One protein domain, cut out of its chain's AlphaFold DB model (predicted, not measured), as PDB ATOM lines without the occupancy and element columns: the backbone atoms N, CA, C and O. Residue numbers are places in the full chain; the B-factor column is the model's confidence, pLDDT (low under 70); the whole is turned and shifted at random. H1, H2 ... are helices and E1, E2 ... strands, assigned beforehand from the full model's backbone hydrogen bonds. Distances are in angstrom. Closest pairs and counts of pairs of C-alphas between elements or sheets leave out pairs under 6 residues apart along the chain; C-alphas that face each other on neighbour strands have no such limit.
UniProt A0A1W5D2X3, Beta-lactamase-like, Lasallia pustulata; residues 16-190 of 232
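Overview. This is residues 16 to 190 of the 232 residues of the protein "Beta-lactamase-like" of Lasallia pustulata (UniProt A0A1W5D2X3). A strongly twisted sheet of five strands, E4 to E8, is partly face to face with a small sheet of three short strands, E1 to E3, their strands crossed, in a loose sandwich. H2 covers the small sheet's face away from the large one, H4 and H5 pack together at the large sheet, and H3 lies far off on the loop between E5 and E6. The 175 printed residues hold five named helices and eight named strands, in the order E1 H1 E2 H2 E3 E4 E5 H3 E6 E7 H4 E8 H5; the class is mixed, with 81 residues, under half, in named elements. The small sheet is parallel, in the order E1 E2 E3; the large one is mixed, in the order E4 E5 E6 E7 E8. The whole is compact, with a radius of gyration of the C-alphas of 16.9 A and spans of 47 by 43 by 32 A.

Along the chain. E1, residues 24 to 26, begins at C-alpha 24 (-50.743, 18.691, 19.840). H1 is residues 36 to 41, E2 48 to 50, H2 52 to 59, E3 71 to 73 and E4 79 to 82. E5, residues 92 to 100, is 26.1 A long. H3 is residues 108 to 115. E6, residues 123 to 133, 27.7 A, bends by 64 degrees at residue 130; E7, residues 137 to 146, 23.3 A, bends by 79 degrees at residue 141. H4, residues 154 to 162, is 14.1 A long, E8 is 170 to 172, and H5, 177 to 180, ends at C-alpha 180 (-32.222, 11.048, 32.696).

Arrangement. E1, H1, E2 and E2, H2, E3 are strand-helix-strand units, parallel neighbour strands with a helix between, with right-handed crossovers; so is E7, H4, E8. N 26 and O 49 are 2.9 A apart, N 72 and O 48 2.8 A. H2 is on this sheet at a height of 7.8 A, along the strands at 9 degrees to E3 on the local plane. The sheets form a sandwich, two sheets face to face, their planes 34 degrees apart; the closest C-alphas of E2 and E6, Thr 50 and Asn 123, are 7.6 A apart. E4 and E5 form a hairpin, with N 80 and O 96 at 2.8 A. E5 and E6 are antiparallel, with N 97 and O 126 at 2.8 A. E6 and E7 form a hairpin, with N 127 and O 144 at 2.8 A. E7 and E8 are parallel, with N 172 and O 145 at 2.8 A; residues 171 to 172 of E8 also pair, parallel, with residues 185 to 186. H4 only grazes the large sheet, with residues 155 to 159, and touches H5, closest at the C-alphas of Pro 160 and Ile 180, 6.0 A. H1 and H3 are on neither sheet. Every O i to N i+4 pair is within hydrogen-bond range in H1, H2 and H3; in H4 1 of 5 is, beside 5 of 6 O i to N i+3 pairs, and H5 is too short for an O i to N i+4 pair.

Size, cuts and confidence. The two C-alphas farthest apart, those of Glu 88 and Val 108, are 54.0 A from each other. The printed part has no cut, and H2 to E3 is the long link. The mean pLDDT of the printed part is 87.0; residues 84 to 90 and 104 to 119, with H3 among them, are under 70.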
ATOM      1  N   HIS A  16     -59.122   9.801  11.681       91.31
ATOM      2  CA  HIS A  16     -60.481  10.225  12.023       91.31
ATOM      3  C   HIS A  16     -61.141   9.339  13.087       91.31
ATOM      4  O   HIS A  16     -62.251   9.628  13.529       91.31
ATOM      5  N   SER A  17     -60.463   8.268  13.508       92.88
ATOM      6  CA  SER A  17     -60.875   7.416  14.627       92.88
ATOM      7  C   SER A  17     -60.191   7.789  15.945       92.88
ATOM      8  O   SER A  17     -60.441   7.134  16.959       92.88
ATOM      9  N   LEU A  18     -59.313   8.799  15.950       91.62
ATOM     10  CA  LEU A  18     -58.713   9.303  17.181       91.62
ATOM     11  C   LEU A  18     -59.791   9.902  18.102       91.62
ATOM     12  O   LEU A  18     -60.765  10.487  17.618       91.62
ATOM     13  N   PRO A  19     -59.636   9.768  19.434       90.31
ATOM     14  CA  PRO A  19     -60.485  10.494  20.373       90.31
ATOM     15  C   PRO A  19     -60.312  12.012  20.189       90.31
ATOM     16  O   PRO A  19     -59.341  12.438  19.559       90.31
ATOM     17  N   PRO A  20     -61.216  12.839  20.745       89.81
ATOM     18  CA  PRO A  20     -61.023  14.285  20.778       89.81
ATOM     19  C   PRO A  20     -59.622  14.654  21.285       89.81
ATOM     20  O   PRO A  20     -59.157  14.105  22.283       89.81
ATOM     21  N   ILE A  21     -58.956  15.555  20.561       91.62
ATOM     22  CA  ILE A  21     -57.607  16.041  20.865       91.62
ATOM     23  C   ILE A  21     -57.726  17.504  21.275       91.62
ATOM     24  O   ILE A  21     -58.205  18.322  20.488       91.62
ATOM     25  N   ASP A  22     -57.262  17.829  22.479       91.06
ATOM     26  CA  ASP A  22     -57.298  19.198  23.007       91.06
ATOM     27  C   ASP A  22     -56.050  20.010  22.633       91.06
ATOM     28  O   ASP A  22     -56.121  21.228  22.488       91.06
ATOM     29  N   ALA A  23     -54.909  19.342  22.440       94.31
ATOM     30  CA  ALA A  23     -53.657  19.960  22.017       94.31
ATOM     31  C   ALA A  23     -52.725  18.953  21.325       94.31
ATOM     32  O   ALA A  23     -52.795  17.747  21.566       94.31
ATOM     33  N   VAL A  24     -51.809  19.461  20.498       96.00
ATOM     34  CA  VAL A  24     -50.743  18.691  19.840       96.00
ATOM     35  C   VAL A  24     -49.383  19.179  20.322       96.00
ATOM     36  O   VAL A  24     -49.116  20.379  20.329       96.00
ATOM     37  N   LEU A  25     -48.500  18.241  20.671       97.19
ATOM     38  CA  LEU A  25     -47.074  18.502  20.865       97.19
ATOM     39  C   LEU A  25     -46.328  18.073  19.604       97.19
ATOM     40  O   LEU A  25     -46.281  16.883  19.294       97.19
ATOM     41  N   LEU A  26     -45.747  19.025  18.876       97.12
ATOM     42  CA  LEU A  26     -45.017  18.757  17.638       97.12
ATOM     43  C   LEU A  26     -43.525  19.026  17.835       97.12
ATOM     44  O   LEU A  26     -43.107  20.184  17.845       97.12
ATOM     45  N   SER A  27     -42.729  17.958  17.969       93.94
ATOM     46  CA  SER A  27     -41.276  18.017  18.220       93.94
ATOM     47  C   SER A  27     -40.521  18.818  17.156       93.94
ATOM     48  O   SER A  27     -39.685  19.652  17.502       93.94
ATOM     49  N   HIS A  28     -40.829  18.596  15.877       92.38
ATOM     50  CA  HIS A  28     -40.276  19.321  14.737       92.38
ATOM     51  C   HIS A  28     -41.113  19.104  13.473       92.38
ATOM     52  O   HIS A  28     -41.920  18.184  13.390       92.38
ATOM     53  N   TYR A  29     -40.912  19.962  12.474       91.25
ATOM     54  CA  TYR A  29     -41.667  19.929  11.224       91.25
ATOM     55  C   TYR A  29     -40.982  19.036  10.182       91.25
ATOM     56  O   TYR A  29     -40.222  19.520   9.342       91.25
ATOM     57  N   HIS A  30     -41.219  17.727  10.274       88.00
ATOM     58  CA  HIS A  30     -40.730  16.721   9.328       88.00
ATOM     59  C   HIS A  30     -41.815  15.668   9.055       88.00
ATOM     60  O   HIS A  30     -42.672  15.428   9.902       88.00
ATOM     61  N   ALA A  31     -41.801  15.053   7.869       85.69
ATOM     62  CA  ALA A  31     -42.934  14.275   7.358       85.69
ATOM     63  C   ALA A  31     -43.246  12.997   8.159       85.69
ATOM     64  O   ALA A  31     -44.376  12.524   8.123       85.69
ATOM     65  N   ASP A  32     -42.284  12.431   8.886       84.50
ATOM     66  CA  ASP A  32     -42.538  11.283   9.761       84.50
ATOM     67  C   ASP A  32     -43.226  11.664  11.086       84.50
ATOM     68  O   ASP A  32     -43.841  10.796  11.710       84.50
ATOM     69  N   HIS A  33     -43.196  12.952  11.463       90.31
ATOM     70  CA  HIS A  33     -43.848  13.519  12.659       90.31
ATOM     71  C   HIS A  33     -45.102  14.340  12.336       90.31
ATOM     72  O   HIS A  33     -46.027  14.399  13.146       90.31
ATOM     73  N   PHE A  34     -45.143  14.984  11.169       92.81
ATOM     74  CA  PHE A  34     -46.249  15.821  10.710       92.81
ATOM     75  C   PHE A  34     -46.293  15.842   9.179       92.81
ATOM     76  O   PHE A  34     -45.572  16.597   8.526       92.81
ATOM     77  N   ASP A  35     -47.117  14.968   8.601       91.38
ATOM     78  CA  ASP A  35     -47.286  14.868   7.153       91.38
ATOM     79  C   ASP A  35     -48.415  15.768   6.622       91.38
ATOM     80  O   ASP A  35     -49.194  16.375   7.361       91.38
ATOM     81  N   GLN A  36     -48.515  15.830   5.294       91.75
ATOM     82  CA  GLN A  36     -49.526  16.623   4.595       91.75
ATOM     83  C   GLN A  36     -50.962  16.163   4.888       91.75
ATOM     84  O   GLN A  36     -51.880  16.977   4.828       91.75
ATOM     85  N   LEU A  37     -51.177  14.875   5.189       92.12
ATOM     86  CA  LEU A  37     -52.506  14.357   5.510       92.12
ATOM     87  C   LEU A  37     -52.954  14.874   6.878       92.12
ATOM     88  O   LEU A  37     -54.079  15.361   7.004       92.12
ATOM     89  N   VAL A  38     -52.074  14.810   7.879       93.56
ATOM     90  CA  VAL A  38     -52.300  15.395   9.206       93.56
ATOM     91  C   VAL A  38     -52.545  16.893   9.068       93.56
ATOM     92  O   VAL A  38     -53.564  17.398   9.539       93.56
ATOM     93  N   GLU A  39     -51.675  17.598   8.349       94.75
ATOM     94  CA  GLU A  39     -51.807  19.035   8.142       94.75
ATOM     95  C   GLU A  39     -53.135  19.426   7.483       94.75
ATOM     96  O   GLU A  39     -53.771  20.393   7.902       94.75
ATOM     97  N   ALA A  40     -53.583  18.684   6.470       93.50
ATOM     98  CA  ALA A  40     -54.846  18.948   5.786       93.50
ATOM     99  C   ALA A  40     -56.078  18.621   6.647       93.50
ATOM    100  O   ALA A  40     -57.134  19.219   6.445       93.50
ATOM    101  N   SER A  41     -55.951  17.685   7.591       93.81
ATOM    102  CA  SER A  41     -57.081  17.139   8.353       93.81
ATOM    103  C   SER A  41     -57.331  17.840   9.688       93.81
ATOM    104  O   SER A  41     -58.467  17.855  10.165       93.81
ATOM    105  N   LEU A  42     -56.292  18.388  10.327       94.81
ATOM    106  CA  LEU A  42     -56.434  19.038  11.630       94.81
ATOM    107  C   LEU A  42     -57.183  20.373  11.518       94.81
ATOM    108  O   LEU A  42     -56.932  21.188  10.628       94.81
ATOM    109  N   ARG A  43     -58.076  20.630  12.481       94.50
ATOM    110  CA  ARG A  43     -58.763  21.923  12.603       94.50
ATOM    111  C   ARG A  43     -57.740  23.048  12.829       94.50
ATOM    112  O   ARG A  43     -56.782  22.887  13.585       94.50
ATOM    113  N   ARG A  44     -57.949  24.203  12.188       95.69
ATOM    114  CA  ARG A  44     -56.987  25.323  12.196       95.69
ATOM    115  C   ARG A  44     -56.842  26.005  13.556       95.69
ATOM    116  O   ARG A  44     -55.818  26.622  13.817       95.69
ATOM    117  N   ASP A  45     -57.828  25.855  14.428       94.62
ATOM    118  CA  ASP A  45     -57.863  26.392  15.787       94.62
ATOM    119  C   ASP A  45     -57.452  25.363  16.859       94.62
ATOM    120  O   ASP A  45     -57.713  25.586  18.042       94.62
ATOM    121  N   LEU A  46     -56.867  24.221  16.478       94.56
ATOM    122  CA  LEU A  46     -56.272  23.272  17.423       94.56
ATOM    123  C   LEU A  46     -54.979  23.870  18.002       94.56
ATOM    124  O   LEU A  46     -54.114  24.260  17.214       94.56
ATOM    125  N   PRO A  47     -54.811  23.931  19.335       95.75
ATOM    126  CA  PRO A  47     -53.543  24.310  19.942       95.75
ATOM    127  C   PRO A  47     -52.406  23.364  19.535       95.75
ATOM    128  O   PRO A  47     -52.465  22.159  19.783       95.75
ATOM    129  N   ILE A  48     -51.353  23.912  18.927       97.31
ATOM    130  CA  ILE A  48     -50.128  23.188  18.566       97.31
ATOM    131  C   ILE A  48     -48.961  23.828  19.311       97.31
ATOM    132  O   ILE A  48     -48.605  24.970  19.035       97.31
ATOM    133  N   ILE A  49     -48.343  23.097  20.233       98.00
ATOM    134  CA  ILE A  49     -47.125  23.510  20.928       98.00
ATOM    135  C   ILE A  49     -45.935  22.924  20.171       98.00
ATOM    136  O   ILE A  49     -45.864  21.713  19.950       98.00
ATOM    137  N   THR A  50     -45.018  23.776  19.714       97.62
ATOM    138  CA  THR A  50     -43.963  23.369  18.777       97.62
ATOM    139  C   THR A  50     -42.735  24.285  18.811       97.62
ATOM    140  O   THR A  50     -42.616  25.153  19.673       97.62
ATOM    141  N   THR A  51     -41.787  24.083  17.897       95.94
ATOM    142  CA  THR A  51     -40.583  24.911  17.757       95.94
ATOM    143  C   THR A  51     -40.881  26.219  17.010       95.94
ATOM    144  O   THR A  51     -41.811  26.275  16.198       95.94
ATOM    145  N   PRO A  52     -40.067  27.279  17.188       94.94
ATOM    146  CA  PRO A  52     -40.180  28.496  16.379       94.94
ATOM    147  C   PRO A  52     -40.118  28.234  14.866       94.94
ATOM    148  O   PRO A  52     -40.851  28.852  14.101       94.94
ATOM    149  N   HIS A  53     -39.296  27.269  14.437       93.44
ATOM    150  CA  HIS A  53     -39.203  26.868  13.034       93.44
ATOM    151  C   HIS A  53     -40.522  26.279  12.521       93.44
ATOM    152  O   HIS A  53     -41.037  26.714  11.497       93.44
ATOM    153  N   ALA A  54     -41.101  25.312  13.238       94.38
ATOM    154  CA  ALA A  54     -42.369  24.706  12.842       94.38
ATOM    155  C   ALA A  54     -43.517  25.726  12.827       94.38
ATOM    156  O   ALA A  54     -44.361  25.687  11.936       94.38
ATOM    157  N   ARG A  55     -43.523  26.692  13.756       95.81
ATOM    158  CA  ARG A  55     -44.498  27.791  13.752       95.81
ATOM    159  C   ARG A  55     -44.484  28.579  12.444       95.81
ATOM    160  O   ARG A  55     -45.562  28.837  11.908       95.81
ATOM    161  N   ALA A  56     -43.304  28.923  11.930       93.94
ATOM    162  CA  ALA A  56     -43.185  29.647  10.666       93.94
ATOM    163  C   ALA A  56     -43.847  28.873   9.512       93.94
ATOM    164  O   ALA A  56     -44.595  29.454   8.734       93.94
ATOM    165  N   HIS A  57     -43.676  27.545   9.464       93.31
ATOM    166  CA  HIS A  57     -44.309  26.690   8.449       93.31
ATOM    167  C   HIS A  57     -45.808  26.464   8.664       93.31
ATOM    168  O   HIS A  57     -46.526  26.200   7.703       93.31
ATOM    169  N   LEU A  58     -46.309  26.535   9.897       95.00
ATOM    170  CA  LEU A  58     -47.708  26.227  10.216       95.00
ATOM    171  C   LEU A  58     -48.634  27.450  10.189       95.00
ATOM    172  O   LEU A  58     -49.821  27.297   9.896       95.00
ATOM    173  N   ALA A  59     -48.118  28.639  10.498       94.50
ATOM    174  CA  ALA A  59     -48.937  29.829  10.729       94.50
ATOM    175  C   ALA A  59     -48.540  31.049   9.887       94.50
ATOM    176  O   ALA A  59     -49.382  31.910   9.636       94.50
ATOM    177  N   GLU A  60     -47.282  31.160   9.460       93.00
ATOM    178  CA  GLU A  60     -46.774  32.366   8.804       93.00
ATOM    179  C   GLU A  60     -46.798  32.216   7.278       93.00
ATOM    180  O   GLU A  60     -46.576  31.139   6.736       93.00
ATOM    181  N   GLY A  61     -47.111  33.301   6.564       85.44
ATOM    182  CA  GLY A  61     -47.083  33.322   5.095       85.44
ATOM    183  C   GLY A  61     -48.124  32.445   4.384       85.44
ATOM    184  O   GLY A  61     -48.078  32.357   3.160       85.44
ATOM    185  N   LYS A  62     -49.058  31.822   5.116       88.00
ATOM    186  CA  LYS A  62     -50.127  30.977   4.562       88.00
ATOM    187  C   LYS A  62     -51.355  31.761   4.123       88.00
ATOM    188  O   LYS A  62     -51.657  32.830   4.659       88.00
ATOM    189  N   GLU A  63     -52.089  31.197   3.164       87.31
ATOM    190  CA  GLU A  63     -53.353  31.763   2.705       87.31
ATOM    191  C   GLU A  63     -54.431  31.719   3.804       87.31
ATOM    192  O   GLU A  63     -54.383  30.937   4.763       87.31
ATOM    193  N   ALA A  64     -55.432  32.592   3.670       80.50
ATOM    194  CA  ALA A  64     -56.545  32.654   4.609       80.50
ATOM    195  C   ALA A  64     -57.328  31.328   4.602       80.50
ATOM    196  O   ALA A  64     -57.898  30.943   3.587       80.50
ATOM    197  N   GLY A  65     -57.377  30.651   5.754       84.88
ATOM    198  CA  GLY A  65     -58.013  29.335   5.918       84.88
ATOM    199  C   GLY A  65     -57.036  28.153   5.949       84.88
ATOM    200  O   GLY A  65     -57.416  27.062   6.373       84.88
ATOM    201  N   GLU A  66     -55.771  28.367   5.581       90.44
ATOM    202  CA  GLU A  66     -54.718  27.343   5.654       90.44
ATOM    203  C   GLU A  66     -53.851  27.473   6.910       90.44
ATOM    204  O   GLU A  66     -53.375  26.470   7.443       90.44
ATOM    205  N   ALA A  67     -53.660  28.698   7.405       95.38
ATOM    206  CA  ALA A  67     -52.871  28.964   8.604       95.38
ATOM    207  C   ALA A  67     -53.514  28.357   9.863       95.38
ATOM    208  O   ALA A  67     -54.702  28.565  10.127       95.38
ATOM    209  N   PHE A  68     -52.712  27.676  10.684       97.00
ATOM    210  CA  PHE A  68     -53.106  27.364  12.057       97.00
ATOM    211  C   PHE A  68     -53.087  28.638  12.908       97.00
ATOM    212  O   PHE A  68     -52.141  29.425  12.854       97.00
ATOM    213  N   THR A  69     -54.124  28.845  13.715       95.69
ATOM    214  CA  THR A  69     -54.340  30.089  14.468       95.69
ATOM    215  C   THR A  69     -53.871  30.006  15.919       95.69
ATOM    216  O   THR A  69     -53.705  31.042  16.557       95.69
ATOM    217  N   GLN A  70     -53.641  28.797  16.443       95.56
ATOM    218  CA  GLN A  70     -53.200  28.546  17.822       95.56
ATOM    219  C   GLN A  70     -51.871  27.779  17.860       95.56
ATOM    220  O   GLN A  70     -51.776  26.684  18.404       95.56
ATOM    221  N   VAL A  71     -50.827  28.339  17.245       97.25
ATOM    222  CA  VAL A  71     -49.485  27.735  17.265       97.25
ATOM    223  C   VAL A  71     -48.626  28.414  18.324       97.25
ATOM    224  O   VAL A  71     -48.343  29.604  18.222       97.25
ATOM    225  N   HIS A  72     -48.178  27.676  19.329       97.19
ATOM    226  CA  HIS A  72     -47.358  28.168  20.432       97.19
ATOM    227  C   HIS A  72     -45.918  27.695  20.240       97.19
ATOM    228  O   HIS A  72     -45.633  26.503  20.324       97.19
ATOM    229  N   ALA A  73     -45.008  28.627  19.955       97.50
ATOM    230  CA  ALA A  73     -43.593  28.308  19.824       97.50
ATOM    231  C   ALA A  73     -42.919  28.356  21.197       97.50
ATOM    232  O   ALA A  73     -43.034  29.369  21.882       97.50
ATOM    233  N   LEU A  74     -42.211  27.287  21.561       97.88
ATOM    234  CA  LEU A  74     -41.368  27.225  22.752       97.88
ATOM    235  C   LEU A  74     -39.920  26.948  22.348       97.88
ATOM    236  O   LEU A  74     -39.622  25.956  21.675       97.88
ATOM    237  N   GLY A  75     -39.017  27.826  22.772       95.88
ATOM    238  CA  GLY A  75     -37.590  27.551  22.830       95.88
ATOM    239  C   GLY A  75     -37.236  26.600  23.977       95.88
ATOM    240  O   GLY A  75     -38.090  26.139  24.738       95.88
ATOM    241  N   PHE A  76     -35.947  26.299  24.115       94.69
ATOM    242  CA  PHE A  76     -35.480  25.441  25.200       94.69
ATOM    243  C   PHE A  76     -35.699  26.108  26.559       94.69
ATOM    244  O   PHE A  76     -35.326  27.260  26.775       94.69
ATOM    245  N   PHE A  77     -36.281  25.341  27.476       95.69
ATOM    246  CA  PHE A  77     -36.667  25.725  28.830       95.69
ATOM    247  C   PHE A  77     -37.722  26.832  28.920       95.69
ATOM    248  O   PHE A  77     -38.013  27.298  30.020       95.69
ATOM    249  N   GLU A  78     -38.325  27.222  27.798       97.25
ATOM    250  CA  GLU A  78     -39.540  28.027  27.811       97.25
ATOM    251  C   GLU A  78     -40.737  27.127  28.098       97.25
ATOM    252  O   GLU A  78     -40.837  26.013  27.572       97.25
ATOM    253  N   SER A  79     -41.644  27.624  28.934       96.62
ATOM    254  CA  SER A  79     -42.823  26.888  29.370       96.62
ATOM    255  C   SER A  79     -44.108  27.604  28.975       96.62
ATOM    256  O   SER A  79     -44.198  28.829  29.021       96.62
ATOM    257  N   LEU A  80     -45.132  26.812  28.672       95.38
ATOM    258  CA  LEU A  80     -46.513  27.238  28.504       95.38
ATOM    259  C   LEU A  80     -47.392  26.417  29.442       95.38
ATOM    260  O   LEU A  80     -47.240  25.199  29.533       95.38
ATOM    261  N   LEU A  81     -48.332  27.074  30.107       93.56
ATOM    262  CA  LEU A  81     -49.444  26.375  30.727       93.56
ATOM    263  C   LEU A  81     -50.552  26.198  29.687       93.56
ATOM    264  O   LEU A  81     -51.035  27.175  29.116       93.56
ATOM    265  N   VAL A  82     -50.913  24.949  29.420       90.00
ATOM    266  CA  VAL A  82     -51.943  24.579  28.455       90.00
ATOM    267  C   VAL A  82     -53.273  24.445  29.186       90.00
ATOM    268  O   VAL A  82     -53.402  23.645  30.116       90.00
ATOM    269  N   ASP A  83     -54.257  25.218  28.737       76.62
ATOM    270  CA  ASP A  83     -55.648  25.083  29.160       76.62
ATOM    271  C   ASP A  83     -56.282  23.896  28.422       76.62
ATOM    272  O   ASP A  83     -56.741  24.006  27.283       76.62
ATOM    273  N   VAL A  84     -56.230  22.726  29.057       69.56
ATOM    274  CA  VAL A  84     -56.959  21.532  28.627       69.56
ATOM    275  C   VAL A  84     -58.319  21.547  29.321       69.56
ATOM    276  O   VAL A  84     -58.479  21.039  30.430       69.56
ATOM    277  N   GLY A  85     -59.298  22.221  28.715       60.50
ATOM    278  CA  GLY A  85     -60.635  22.355  29.294       60.50
ATOM    279  C   GLY A  85     -61.230  21.012  29.756       60.50
ATOM    280  O   GLY A  85     -60.935  19.960  29.198       60.50
ATOM    281  N   GLY A  86     -62.104  21.035  30.772       56.44
ATOM    282  CA  GLY A  86     -62.877  19.848  31.186       56.44
ATOM    283  C   GLY A  86     -62.624  19.304  32.597       56.44
ATOM    284  O   GLY A  86     -63.191  18.273  32.949       56.44
ATOM    285  N   GLY A  87     -61.837  19.981  33.437       54.72
ATOM    286  CA  GLY A  87     -61.713  19.629  34.855       54.72
ATOM    287  C   GLY A  87     -62.738  20.346  35.743       54.72
ATOM    288  O   GLY A  87     -62.780  21.571  35.772       54.72
ATOM    289  N   GLU A  88     -63.505  19.607  36.554       51.56
ATOM    290  CA  GLU A  88     -64.309  20.176  37.658       51.56
ATOM    291  C   GLU A  88     -63.442  20.709  38.829       51.56
ATOM    292  O   GLU A  88     -63.959  21.227  39.820       51.56
ATOM    293  N   GLY A  89     -62.110  20.619  38.726       57.53
ATOM    294  CA  GLY A  89     -61.156  21.128  39.707       57.53
ATOM    295  C   GLY A  89     -60.606  22.495  39.309       57.53
ATOM    296  O   GLY A  89     -59.875  22.612  38.329       57.53
ATOM    297  N   LYS A  90     -60.911  23.535  40.096       65.19
ATOM    298  CA  LYS A  90     -60.249  24.841  39.967       65.19
ATOM    299  C   LYS A  90     -58.729  24.658  40.058       65.19
ATOM    300  O   LYS A  90     -58.243  24.139  41.060       65.19
ATOM    301  N   GLY A  91     -58.010  25.112  39.034       71.69
ATOM    302  CA  GLY A  91     -56.550  25.157  39.017       71.69
ATOM    303  C   GLY A  91     -55.847  23.905  38.494       71.69
ATOM    304  O   GLY A  91     -54.630  23.882  38.541       71.69
ATOM    305  N   VAL A  92     -56.523  22.865  37.989       83.62
ATOM    306  CA  VAL A  92     -55.801  21.768  37.305       83.62
ATOM    307  C   VAL A  92     -55.203  22.289  35.998       83.62
ATOM    308  O   VAL A  92     -55.906  22.926  35.218       83.62
ATOM    309  N   GLY A  93     -53.926  22.000  35.746       87.69
ATOM    310  CA  GLY A  93     -53.231  22.484  34.559       87.69
ATOM    311  C   GLY A  93     -52.156  21.532  34.049       87.69
ATOM    312  O   GLY A  93     -51.627  20.690  34.782       87.69
ATOM    313  N   VAL A  94     -51.822  21.692  32.768       93.31
ATOM    314  CA  VAL A  94     -50.735  20.970  32.102       93.31
ATOM    315  C   VAL A  94     -49.653  21.969  31.731       93.31
ATOM    316  O   VAL A  94     -49.848  22.797  30.844       93.31
ATOM    317  N   ARG A  95     -48.500  21.912  32.398       95.50
ATOM    318  CA  ARG A  95     -47.349  22.739  32.027       95.50
ATOM    319  C   ARG A  95     -46.479  21.979  31.038       95.50
ATOM    320  O   ARG A  95     -46.022  20.878  31.323       95.50
ATOM    321  N   VAL A  96     -46.239  22.584  29.884       97.62
ATOM    322  CA  VAL A  96     -45.389  22.040  28.825       97.62
ATOM    323  C   VAL A  96     -44.148  22.905  28.713       97.62
ATOM    324  O   VAL A  96     -44.260  24.120  28.578       97.62
ATOM    325  N   THR A  97     -42.971  22.290  28.760       97.81
ATOM    326  CA  THR A  97     -41.679  22.968  28.595       97.81
ATOM    327  C   THR A  97     -40.939  22.387  27.399       97.81
ATOM    328  O   THR A  97     -40.839  21.163  27.274       97.81
ATOM    329  N   GLY A  98     -40.415  23.253  26.529       97.38
ATOM    330  CA  GLY A  98     -39.538  22.842  25.434       97.38
ATOM    331  C   GLY A  98     -38.209  22.330  25.985       97.38
ATOM    332  O   GLY A  98     -37.554  23.014  26.766       97.38
ATOM    333  N   MET A  99     -37.798  21.125  25.602       95.50
ATOM    334  CA  MET A  99     -36.555  20.505  26.067       95.50
ATOM    335  C   MET A  99     -35.535  20.445  24.931       95.50
ATOM    336  O   MET A  99     -35.935  20.259  23.778       95.50
ATOM    337  N   PRO A 100     -34.231  20.591  25.229       92.25
ATOM    338  CA  PRO A 100     -33.206  20.553  24.199       92.25
ATOM    339  C   PRO A 100     -33.210  19.214  23.461       92.25
ATOM    340  O   PRO A 100     -33.350  18.158  24.073       92.25
ATOM    341  N   GLY A 101     -33.039  19.280  22.142       85.88
ATOM    342  CA  GLY A 101     -32.928  18.128  21.256       85.88
ATOM    343  C   GLY A 101     -32.003  18.437  20.081       85.88
ATOM    344  O   GLY A 101     -31.839  19.594  19.682       85.88
ATOM    345  N   LYS A 102     -31.345  17.409  19.536       80.94
ATOM    346  CA  LYS A 102     -30.376  17.579  18.450       80.94
ATOM    347  C   LYS A 102     -30.365  16.392  17.499       80.94
ATOM    348  O   LYS A 102     -30.020  15.282  17.882       80.94
ATOM    349  N   HIS A 103     -30.690  16.660  16.240       71.31
ATOM    350  CA  HIS A 103     -30.847  15.637  15.206       71.31
ATOM    351  C   HIS A 103     -29.518  15.252  14.520       71.31
ATOM    352  O   HIS A 103     -29.400  14.184  13.930       71.31
ATOM    353  N   VAL A 104     -28.492  16.113  14.598       66.69
ATOM    354  CA  VAL A 104     -27.158  15.873  14.014       66.69
ATOM    355  C   VAL A 104     -26.038  16.340  14.955       66.69
ATOM    356  O   VAL A 104     -26.163  17.420  15.542       66.69
ATOM    357  N   PRO A 105     -24.927  15.586  15.098       60.91
ATOM    358  CA  PRO A 105     -23.786  16.014  15.905       60.91
ATOM    359  C   PRO A 105     -23.159  17.304  15.360       60.91
ATOM    360  O   PRO A 105     -23.264  17.608  14.168       60.91
ATOM    361  N   ASP A 106     -22.450  18.045  16.212       57.59
ATOM    362  CA  ASP A 106     -21.665  19.184  15.736       57.59
ATOM    363  C   ASP A 106     -20.429  18.718  14.956       57.59
ATOM    364  O   ASP A 106     -19.689  17.828  15.369       57.59
ATOM    365  N   GLY A 107     -20.209  19.341  13.801       58.22
ATOM    366  CA  GLY A 107     -19.101  19.064  12.894       58.22
ATOM    367  C   GLY A 107     -19.281  19.817  11.578       58.22
ATOM    368  O   GLY A 107     -20.355  20.353  11.312       58.22
ATOM    369  N   VAL A 108     -18.250  19.851  10.727       52.91
ATOM    370  CA  VAL A 108     -18.275  20.587   9.442       52.91
ATOM    371  C   VAL A 108     -19.485  20.189   8.575       52.91
ATOM    372  O   VAL A 108     -20.119  21.051   7.972       52.91
ATOM    373  N   LEU A 109     -19.866  18.906   8.588       55.19
ATOM    374  CA  LEU A 109     -21.061  18.380   7.909       55.19
ATOM    375  C   LEU A 109     -22.384  18.783   8.592       55.19
ATOM    376  O   LEU A 109     -23.341  19.123   7.904       55.19
ATOM    377  N   GLY A 110     -22.436  18.799   9.929       53.72
ATOM    378  CA  GLY A 110     -23.624  19.207  10.692       53.72
ATOM    379  C   GLY A 110     -23.939  20.699  10.545       53.72
ATOM    380  O   GLY A 110     -25.100  21.077  10.396       53.72
ATOM    381  N   THR A 111     -22.907  21.547  10.490       53.81
ATOM    382  CA  THR A 111     -23.055  22.988  10.236       53.81
ATOM    383  C   THR A 111     -23.554  23.263   8.819       53.81
ATOM    384  O   THR A 111     -24.413  24.123   8.649       53.81
ATOM    385  N   LEU A 112     -23.079  22.513   7.815       54.88
ATOM    386  CA  LEU A 112     -23.567  22.619   6.435       54.88
ATOM    387  C   LEU A 112     -25.033  22.179   6.314       54.88
ATOM    388  O   LEU A 112     -25.823  22.904   5.723       54.88
ATOM    389  N   ASN A 113     -25.429  21.059   6.929       50.69
ATOM    390  CA  ASN A 113     -26.826  20.596   6.911       50.69
ATOM    391  C   ASN A 113     -27.788  21.562   7.624       50.69
ATOM    392  O   ASN A 113     -28.898  21.776   7.142       50.69
ATOM    393  N   ARG A 114     -27.353  22.183   8.732       50.53
ATOM    394  CA  ARG A 114     -28.114  23.220   9.452       50.53
ATOM    395  C   ARG A 114     -28.269  24.498   8.619       50.53
ATOM    396  O   ARG A 114     -29.333  25.099   8.627       50.53
ATOM    397  N   TYR A 115     -27.226  24.885   7.882       49.72
ATOM    398  CA  TYR A 115     -27.264  26.024   6.952       49.72
ATOM    399  C   TYR A 115     -28.102  25.759   5.697       49.72
ATOM    400  O   TYR A 115     -28.575  26.700   5.073       49.72
ATOM    401  N   LEU A 116     -28.268  24.491   5.317       49.75
ATOM    402  CA  LEU A 116     -29.088  24.074   4.181       49.75
ATOM    403  C   LEU A 116     -30.569  23.864   4.550       49.75
ATOM    404  O   LEU A 116     -31.313  23.383   3.699       49.75
ATOM    405  N   GLU A 117     -30.982  24.155   5.794       52.91
ATOM    406  CA  GLU A 117     -32.343  23.926   6.330       52.91
ATOM    407  C   GLU A 117     -32.857  22.482   6.150       52.91
ATOM    408  O   GLU A 117     -34.037  22.191   6.324       52.91
ATOM    409  N   ALA A 118     -31.969  21.540   5.824       60.47
ATOM    410  CA  ALA A 118     -32.343  20.175   5.470       60.47
ATOM    411  C   ALA A 118     -32.733  19.336   6.696       60.47
ATOM    412  O   ALA A 118     -33.314  18.264   6.543       60.47
ATOM    413  N   VAL A 119     -32.390  19.813   7.894       67.56
ATOM    414  CA  VAL A 119     -32.679  19.163   9.172       67.56
ATOM    415  C   VAL A 119     -33.326  20.192  10.103       67.56
ATOM    416  O   VAL A 119     -32.620  21.068  10.617       67.56
ATOM    417  N   PRO A 120     -34.651  20.121  10.309       76.88
ATOM    418  CA  PRO A 120     -35.360  21.030  11.199       76.88
ATOM    419  C   PRO A 120     -34.829  20.950  12.642       76.88
ATOM    420  O   PRO A 120     -34.463  19.866  13.106       76.88
ATOM    421  N   PRO A 121     -34.803  22.067  13.392       84.44
ATOM    422  CA  PRO A 121     -34.560  22.017  14.828       84.44
ATOM    423  C   PRO A 121     -35.690  21.253  15.529       84.44
ATOM    424  O   PRO A 121     -36.849  21.326  15.113       84.44
ATOM    425  N   THR A 122     -35.341  20.557  16.609       88.94
ATOM    426  CA  THR A 122     -36.234  19.643  17.326       88.94
ATOM    427  C   THR A 122     -36.249  19.917  18.820       88.94
ATOM    428  O   THR A 122     -35.222  20.272  19.404       88.94
ATOM    429  N   ASN A 123     -37.422  19.736  19.419       93.12
ATOM    430  CA  ASN A 123     -37.645  19.782  20.855       93.12
ATOM    431  C   ASN A 123     -38.000  18.384  21.378       93.12
ATOM    432  O   ASN A 123     -38.797  17.662  20.771       93.12
ATOM    433  N   GLY A 124     -37.499  18.067  22.570       95.19
ATOM    434  CA  GLY A 124     -38.223  17.194  23.491       95.19
ATOM    435  C   GLY A 124     -39.291  17.987  24.257       95.19
ATOM    436  O   GLY A 124     -39.327  19.216  24.208       95.19
ATOM    437  N   TRP A 125     -40.132  17.304  25.027       97.50
ATOM    438  CA  TRP A 125     -41.199  17.921  25.813       97.50
ATOM    439  C   TRP A 125     -41.182  17.418  27.245       97.50
ATOM    440  O   TRP A 125     -41.321  16.221  27.488       97.50
ATOM    441  N   MET A 126     -41.054  18.337  28.199       97.75
ATOM    442  CA  MET A 126     -41.388  18.052  29.588       97.75
ATOM    443  C   MET A 126     -42.845  18.437  29.809       97.75
ATOM    444  O   MET A 126     -43.197  19.607  29.666       97.75
ATOM    445  N   VAL A 127     -43.680  17.457  30.131       97.44
ATOM    446  CA  VAL A 127     -45.109  17.623  30.391       97.44
ATOM    447  C   VAL A 127     -45.358  17.344  31.861       97.44
ATOM    448  O   VAL A 127     -45.109  16.249  32.359       97.44
ATOM    449  N   GLU A 128     -45.847  18.347  32.566       95.94
ATOM    450  CA  GLU A 128     -46.104  18.285  33.995       95.94
ATOM    451  C   GLU A 128     -47.603  18.424  34.236       95.94
ATOM    452  O   GLU A 128     -48.218  19.420  33.855       95.94
ATOM    453  N   LEU A 129     -48.184  17.407  34.866       94.00
ATOM    454  CA  LEU A 129     -49.578  17.382  35.289       94.00
ATOM    455  C   LEU A 129     -49.640  17.848  36.738       94.00
ATOM    456  O   LEU A 129     -48.927  17.313  37.596       94.00
ATOM    457  N   GLY A 130     -50.469  18.847  37.018       91.81
ATOM    458  CA  GLY A 130     -50.433  19.488  38.322       91.81
ATOM    459  C   GLY A 130     -51.557  20.472  38.580       91.81
ATOM    460  O   GLY A 130     -52.557  20.510  37.863       91.81
ATOM    461  N   VAL A 131     -51.372  21.251  39.644       89.06
ATOM    462  CA  VAL A 131     -52.332  22.251  40.109       89.06
ATOM    463  C   VAL A 131     -51.657  23.618  40.212       89.06
ATOM    464  O   VAL A 131     -50.638  23.786  40.884       89.06
ATOM    465  N   GLU A 132     -52.246  24.609  39.560       87.25
ATOM    466  CA  GLU A 132     -52.012  26.023  39.799       87.25
ATOM    467  C   GLU A 132     -52.534  26.426  41.177       87.25
ATOM    468  O   GLU A 132     -53.698  26.219  41.529       87.25
ATOM    469  N   ARG A 133     -51.662  27.034  41.976       83.38
ATOM    470  CA  ARG A 133     -51.983  27.527  43.315       83.38
ATOM    471  C   ARG A 133     -52.346  29.011  43.258       83.38
ATOM    472  O   ARG A 133     -51.764  29.783  42.490       83.38
ATOM    473  N   GLU A 134     -53.265  29.425  44.131       75.00
ATOM    474  CA  GLU A 134     -53.565  30.844  44.345       75.00
ATOM    475  C   GLU A 134     -52.269  31.595  44.703       75.00
ATOM    476  O   GLU A 134     -51.573  31.233  45.650       75.00
ATOM    477  N   GLY A 135     -51.911  32.613  43.913       74.31
ATOM    478  CA  GLY A 135     -50.652  33.355  44.068       74.31
ATOM    479  C   GLY A 135     -49.571  33.066  43.017       74.31
ATOM    480  O   GLY A 135     -48.507  33.676  43.092       74.31
ATOM    481  N   GLY A 136     -49.835  32.209  42.020       74.19
ATOM    482  CA  GLY A 136     -49.001  32.091  40.810       74.19
ATOM    483  C   GLY A 136     -47.938  30.987  40.832       74.19
ATOM    484  O   GLY A 136     -46.920  31.104  40.153       74.19
ATOM    485  N   GLY A 137     -48.150  29.923  41.613       84.69
ATOM    486  CA  GLY A 137     -47.296  28.728  41.629       84.69
ATOM    487  C   GLY A 137     -47.927  27.546  40.890       84.69
ATOM    488  O   GLY A 137     -49.145  27.474  40.778       84.69
ATOM    489  N   PHE A 138     -47.110  26.596  40.434       89.81
ATOM    490  CA  PHE A 138     -47.577  25.333  39.851       89.81
ATOM    491  C   PHE A 138     -46.958  24.163  40.605       89.81
ATOM    492  O   PHE A 138     -45.732  24.017  40.648       89.81
ATOM    493  N   GLU A 139     -47.810  23.341  41.199       91.31
ATOM    494  CA  GLU A 139     -47.406  22.140  41.910       91.31
ATOM    495  C   GLU A 139     -47.547  20.928  40.994       91.31
ATOM    496  O   GLU A 139     -48.640  20.615  40.531       91.31
ATOM    497  N   CYS A 140     -46.428  20.266  40.703       93.19
ATOM    498  CA  CYS A 140     -46.379  19.120  39.799       93.19
ATOM    499  C   CYS A 140     -46.643  17.813  40.557       93.19
ATOM    500  O   CYS A 140     -45.925  17.481  41.500       93.19
ATOM    501  N   GLY A 141     -47.620  17.036  40.090       93.38
ATOM    502  CA  GLY A 141     -48.004  15.740  40.659       93.38
ATOM    503  C   GLY A 141     -47.548  14.556  39.819       93.38
ATOM    504  O   GLY A 141     -47.432  13.449  40.348       93.38
ATOM    505  N   PHE A 142     -47.271  14.784  38.533       95.69
ATOM    506  CA  PHE A 142     -46.710  13.785  37.631       95.69
ATOM    507  C   PHE A 142     -45.940  14.449  36.489       95.69
ATOM    508  O   PHE A 142     -46.452  15.372  35.854       95.69
ATOM    509  N   ARG A 143     -44.724  13.978  36.216       97.06
ATOM    510  CA  ARG A 143     -43.812  14.540  35.220       97.06
ATOM    511  C   ARG A 143     -43.456  13.514  34.152       97.06
ATOM    512  O   ARG A 143     -42.903  12.456  34.444       97.06
ATOM    513  N   ILE A 144     -43.728  13.878  32.906       98.00
ATOM    514  CA  ILE A 144     -43.472  13.076  31.715       98.00
ATOM    515  C   ILE A 144     -42.400  13.769  30.881       98.00
ATOM    516  O   ILE A 144     -42.537  14.949  30.567       98.00
ATOM    517  N   TYR A 145     -41.369  13.039  30.469       97.50
ATOM    518  CA  TYR A 145     -40.390  13.520  29.502       97.50
ATOM    519  C   TYR A 145     -40.504  12.764  28.175       97.50
ATOM    520  O   TYR A 145     -40.247  11.569  28.105       97.50
ATOM    521  N   ILE A 146     -40.870  13.458  27.103       97.19
ATOM    522  CA  ILE A 146     -40.885  12.923  25.738       97.19
ATOM    523  C   ILE A 146     -39.616  13.427  25.053       97.19
ATOM    524  O   ILE A 146     -39.494  14.625  24.819       97.19
ATOM    525  N   SER A 147     -38.656  12.555  24.747       93.50
ATOM    526  CA  SER A 147     -37.325  13.009  24.310       93.50
ATOM    527  C   SER A 147     -37.310  13.706  22.949       93.50
ATOM    528  O   SER A 147     -36.403  14.489  22.682       93.50
ATOM    529  N   GLY A 148     -38.287  13.399  22.090       89.31
ATOM    530  CA  GLY A 148     -38.228  13.736  20.668       89.31
ATOM    531  C   GLY A 148     -37.062  13.038  19.958       89.31
ATOM    532  O   GLY A 148     -36.380  12.182  20.538       89.31
ATOM    533  N   ASP A 149     -36.830  13.429  18.706       86.62
ATOM    534  CA  ASP A 149     -35.756  12.896  17.862       86.62
ATOM    535  C   ASP A 149     -34.432  13.564  18.214       86.62
ATOM    536  O   ASP A 149     -34.049  14.581  17.629       86.62
ATOM    537  N   THR A 150     -33.735  13.008  19.200       84.50
ATOM    538  CA  THR A 150     -32.469  13.563  19.669       84.50
ATOM    539  C   THR A 150     -31.379  12.514  19.795       84.50
ATOM    540  O   THR A 150     -31.589  11.410  20.289       84.50
ATOM    541  N   LEU A 151     -30.177  12.915  19.404       81.50
ATOM    542  CA  LEU A 151     -28.936  12.213  19.682       81.50
ATOM    543  C   LEU A 151     -28.441  12.553  21.088       81.50
ATOM    544  O   LEU A 151     -28.759  13.612  21.633       81.50
ATOM    545  N   MET A 152     -27.606  11.680  21.649       80.94
ATOM    546  CA  MET A 152     -26.886  11.964  22.887       80.94
ATOM    547  C   MET A 152     -25.830  13.052  22.646       80.94
ATOM    548  O   MET A 152     -24.798  12.798  22.024       80.94
ATOM    549  N   VAL A 153     -26.083  14.261  23.148       80.25
ATOM    550  CA  VAL A 153     -25.182  15.420  23.041       80.25
ATOM    551  C   VAL A 153     -25.005  16.101  24.398       80.25
ATOM    552  O   VAL A 153     -25.824  15.921  25.301       80.25
ATOM    553  N   ASP A 154     -23.917  16.853  24.566       81.69
ATOM    554  CA  ASP A 154     -23.529  17.411  25.868       81.69
ATOM    555  C   ASP A 154     -24.564  18.391  26.432       81.69
ATOM    556  O   ASP A 154     -24.762  18.434  27.645       81.69
ATOM    557  N   GLU A 155     -25.278  19.116  25.572       81.50
ATOM    558  CA  GLU A 155     -26.338  20.048  25.958       81.50
ATOM    559  C   GLU A 155     -27.485  19.350  26.713       81.50
ATOM    560  O   GLU A 155     -28.125  19.954  27.571       81.50
ATOM    561  N   LEU A 156     -27.707  18.050  26.480       86.88
ATOM    562  CA  LEU A 156     -28.734  17.285  27.196       86.88
ATOM    563  C   LEU A 156     -28.385  17.054  28.669       86.88
ATOM    564  O   LEU A 156     -29.280  16.779  29.468       86.88
ATOM    565  N   LYS A 157     -27.111  17.198  29.063       89.75
ATOM    566  CA  LYS A 157     -26.685  17.097  30.471       89.75
ATOM    567  C   LYS A 157     -27.238  18.232  31.330       89.75
ATOM    568  O   LYS A 157     -27.285  18.102  32.548       89.75
ATOM    569  N   GLU A 158     -27.703  19.318  30.717       92.00
ATOM    570  CA  GLU A 158     -28.379  20.398  31.432       92.00
ATOM    571  C   GLU A 158     -29.756  19.968  31.967       92.00
ATOM    572  O   GLU A 158     -30.214  20.486  32.989       92.00
ATOM    573  N   ILE A 159     -30.403  18.985  31.327       92.44
ATOM    574  CA  ILE A 159     -31.721  18.478  31.730       92.44
ATOM    575  C   ILE A 159     -31.706  17.937  33.168       92.44
ATOM    576  O   ILE A 159     -32.467  18.463  33.988       92.44
ATOM    577  N   PRO A 160     -30.876  16.935  33.531       92.50
ATOM    578  CA  PRO A 160     -30.856  16.416  34.898       92.50
ATOM    579  C   PRO A 160     -30.419  17.464  35.932       92.50
ATOM    580  O   PRO A 160     -30.924  17.444  37.052       92.50
ATOM    581  N   GLU A 161     -29.557  18.422  35.573       92.38
ATOM    582  CA  GLU A 161     -29.170  19.507  36.487       92.38
ATOM    583  C   GLU A 161     -30.342  20.452  36.792       92.38
ATOM    584  O   GLU A 161     -30.568  20.812  37.949       92.38
ATOM    585  N   ARG A 162     -31.147  20.810  35.784       92.31
ATOM    586  CA  ARG A 162     -32.363  21.622  35.977       92.31
ATOM    587  C   ARG A 162     -33.476  20.858  36.689       92.31
ATOM    588  O   ARG A 162     -34.252  21.456  37.433       92.31
ATOM    589  N   CYS A 163     -33.527  19.541  36.506       90.69
ATOM    590  CA  CYS A 163     -34.470  18.657  37.190       90.69
ATOM    591  C   CYS A 163     -33.936  18.151  38.540       90.69
ATOM    592  O   CYS A 163     -34.508  17.240  39.131       90.69
ATOM    593  N   LYS A 164     -32.840  18.706  39.067       91.75
ATOM    594  CA  LYS A 164     -32.243  18.202  40.305       91.75
ATOM    595  C   LYS A 164     -33.222  18.295  41.476       91.75
ATOM    596  O   LYS A 164     -33.790  19.349  41.751       91.75
ATOM    597  N   GLY A 165     -33.407  17.175  42.175       90.06
ATOM    598  CA  GLY A 165     -34.390  17.053  43.259       90.06
ATOM    599  C   GLY A 165     -35.837  16.898  42.779       90.06
ATOM    600  O   GLY A 165     -36.752  16.901  43.597       90.06
ATOM    601  N   GLN A 166     -36.048  16.751  41.472       91.69
ATOM    602  CA  GLN A 166     -37.345  16.598  40.840       91.69
ATOM    603  C   GLN A 166     -37.383  15.267  40.086       91.69
ATOM    604  O   GLN A 166     -36.516  14.979  39.267       91.69
ATOM    605  N   ASN A 167     -38.388  14.445  40.368       92.81
ATOM    606  CA  ASN A 167     -38.513  13.142  39.726       92.81
ATOM    607  C   ASN A 167     -39.036  13.260  38.287       92.81
ATOM    608  O   ASN A 167     -39.879  14.119  38.019       92.81
ATOM    609  N   ILE A 168     -38.577  12.386  37.391       96.50
ATOM    610  CA  ILE A 168     -39.194  12.165  36.077       96.50
ATOM    611  C   ILE A 168     -39.896  10.814  36.160       96.50
ATOM    612  O   ILE A 168     -39.252   9.765  36.138       96.50
ATOM    613  N   ASP A 169     -41.219  10.858  36.310       97.25
ATOM    614  CA  ASP A 169     -42.028   9.677  36.609       97.25
ATOM    615  C   ASP A 169     -42.175   8.767  35.374       97.25
ATOM    616  O   ASP A 169     -42.219   7.544  35.495       97.25
ATOM    617  N   LEU A 170     -42.219   9.356  34.173       97.00
ATOM    618  CA  LEU A 170     -42.338   8.626  32.911       97.00
ATOM    619  C   LEU A 170     -41.491   9.268  31.813       97.00
ATOM    620  O   LEU A 170     -41.509  10.485  31.638       97.00
ATOM    621  N   MET A 171     -40.803   8.454  31.020       96.69
ATOM    622  CA  MET A 171     -40.082   8.893  29.832       96.69
ATOM    623  C   MET A 171     -40.545   8.142  28.581       96.69
ATOM    624  O   MET A 171     -40.687   6.923  28.604       96.69
ATOM    625  N   PHE A 172     -40.710   8.859  27.471       95.56
ATOM    626  CA  PHE A 172     -40.850   8.281  26.138       95.56
ATOM    627  C   PHE A 172     -39.569   8.520  25.332       95.56
ATOM    628  O   PHE A 172     -39.204   9.673  25.096       95.56
ATOM    629  N   GLY A 173     -38.886   7.445  24.928       91.81
ATOM    630  CA  GLY A 173     -37.632   7.498  24.163       91.81
ATOM    631  C   GLY A 173     -36.659   6.360  24.493       91.81
ATOM    632  O   GLY A 173     -36.902   5.581  25.414       91.81
ATOM    633  N   LEU A 174     -35.560   6.254  23.734       88.00
ATOM    634  CA  LEU A 174     -34.560   5.178  23.878       88.00
ATOM    635  C   LEU A 174     -33.202   5.686  24.395       88.00
ATOM    636  O   LEU A 174     -32.669   5.167  25.372       88.00
ATOM    637  N   GLU A 175     -32.640   6.715  23.761       84.75
ATOM    638  CA  GLU A 175     -31.223   7.086  23.926       84.75
ATOM    639  C   GLU A 175     -30.877   7.676  25.307       84.75
ATOM    640  O   GLU A 175     -29.757   7.528  25.795       84.75
ATOM    641  N   LEU A 176     -31.824   8.349  25.973       89.56
ATOM    642  CA  LEU A 176     -31.507   9.187  27.142       89.56
ATOM    643  C   LEU A 176     -31.737   8.521  28.501       89.56
ATOM    644  O   LEU A 176     -31.488   9.150  29.528       89.56
ATOM    645  N   VAL A 177     -32.164   7.256  28.544       92.50
ATOM    646  CA  VAL A 177     -32.610   6.602  29.790       92.50
ATOM    647  C   VAL A 177     -31.549   6.646  30.889       92.50
ATOM    648  O   VAL A 177     -31.866   6.951  32.035       92.50
ATOM    649  N   ARG A 178     -30.273   6.409  30.556       91.50
ATOM    650  CA  ARG A 178     -29.180   6.441  31.546       91.50
ATOM    651  C   ARG A 178     -28.858   7.850  32.043       91.50
ATOM    652  O   ARG A 178     -28.503   8.008  33.204       91.50
ATOM    653  N   LEU A 179     -28.951   8.849  31.165       92.62
ATOM    654  CA  LEU A 179     -28.674  10.246  31.506       92.62
ATOM    655  C   LEU A 179     -29.782  10.826  32.390       92.62
ATOM    656  O   LEU A 179     -29.504  11.553  33.338       92.62
ATOM    657  N   ILE A 180     -31.029  10.504  32.052       94.19
ATOM    658  CA  ILE A 180     -32.222  11.048  32.696       94.19
ATOM    659  C   ILE A 180     -32.580  10.271  33.965       94.19
ATOM    660  O   ILE A 180     -33.037  10.874  34.930       94.19
ATOM    661  N   ASN A 181     -32.344   8.955  33.978       93.81
ATOM    662  CA  ASN A 181     -32.713   8.036  35.057       93.81
ATOM    663  C   ASN A 181     -34.179   8.205  35.520       93.81
ATOM    664  O   ASN A 181     -34.413   8.491  36.696       93.81
ATOM    665  N   PRO A 182     -35.164   8.044  34.614       95.81
ATOM    666  CA  PRO A 182     -36.574   8.108  34.983       95.81
ATOM    667  C   PRO A 182     -36.976   6.918  35.872       95.81
ATOM    668  O   PRO A 182     -36.249   5.920  35.982       95.81
ATOM    669  N   ASP A 183     -38.159   7.004  36.478       96.00
ATOM    670  CA  ASP A 183     -38.771   5.864  37.170       96.00
ATOM    671  C   ASP A 183     -39.227   4.786  36.180       96.00
ATOM    672  O   ASP A 183     -39.030   3.596  36.429       96.00
ATOM    673  N   LEU A 184     -39.786   5.205  35.040       97.56
ATOM    674  CA  LEU A 184     -40.250   4.312  33.986       97.56
ATOM    675  C   LEU A 184     -39.983   4.881  32.591       97.56
ATOM    676  O   LEU A 184     -40.162   6.074  32.353       97.56
ATOM    677  N   THR A 185     -39.646   4.008  31.648       97.75
ATOM    678  CA  THR A 185     -39.457   4.333  30.232       97.75
ATOM    679  C   THR A 185     -40.400   3.519  29.344       97.75
ATOM    680  O   THR A 185     -40.553   2.313  29.531       97.75
ATOM    681  N   ILE A 186     -40.970   4.154  28.321       97.44
ATOM    682  CA  ILE A 186     -41.650   3.501  27.197       97.44
ATOM    683  C   ILE A 186     -40.885   3.857  25.909       97.44
ATOM    684  O   ILE A 186     -40.830   5.032  25.538       97.44
ATOM    685  N   PRO A 187     -40.266   2.888  25.212       95.44
ATOM    686  CA  PRO A 187     -39.569   3.166  23.962       95.44
ATOM    687  C   PRO A 187     -40.568   3.489  22.842       95.44
ATOM    688  O   PRO A 187     -41.613   2.851  22.727       95.44
ATOM    689  N   ILE A 188     -40.221   4.462  21.998       93.06
ATOM    690  CA  ILE A 188     -40.990   4.910  20.824       93.06
ATOM    691  C   ILE A 188     -40.036   5.155  19.647       93.06
ATOM    692  O   ILE A 188     -38.838   5.272  19.874       93.06
ATOM    693  N   HIS A 189     -40.555   5.265  18.417       88.75
ATOM    694  CA  HIS A 189     -39.768   5.615  17.215       88.75
ATOM    695  C   HIS A 189     -38.624   4.612  16.927       88.75
ATOM    696  O   HIS A 189     -37.450   4.968  16.929       88.75
ATOM    697  N   TYR A 190     -38.958   3.328  16.714       88.12
ATOM    698  CA  TYR A 190     -37.948   2.270  16.499       88.12
ATOM    699  C   TYR A 190     -38.222   1.265  15.356       88.12
ATOM    700  O   TYR A 190     -37.292   0.560  14.973       88.12
TER     701      TYR A 190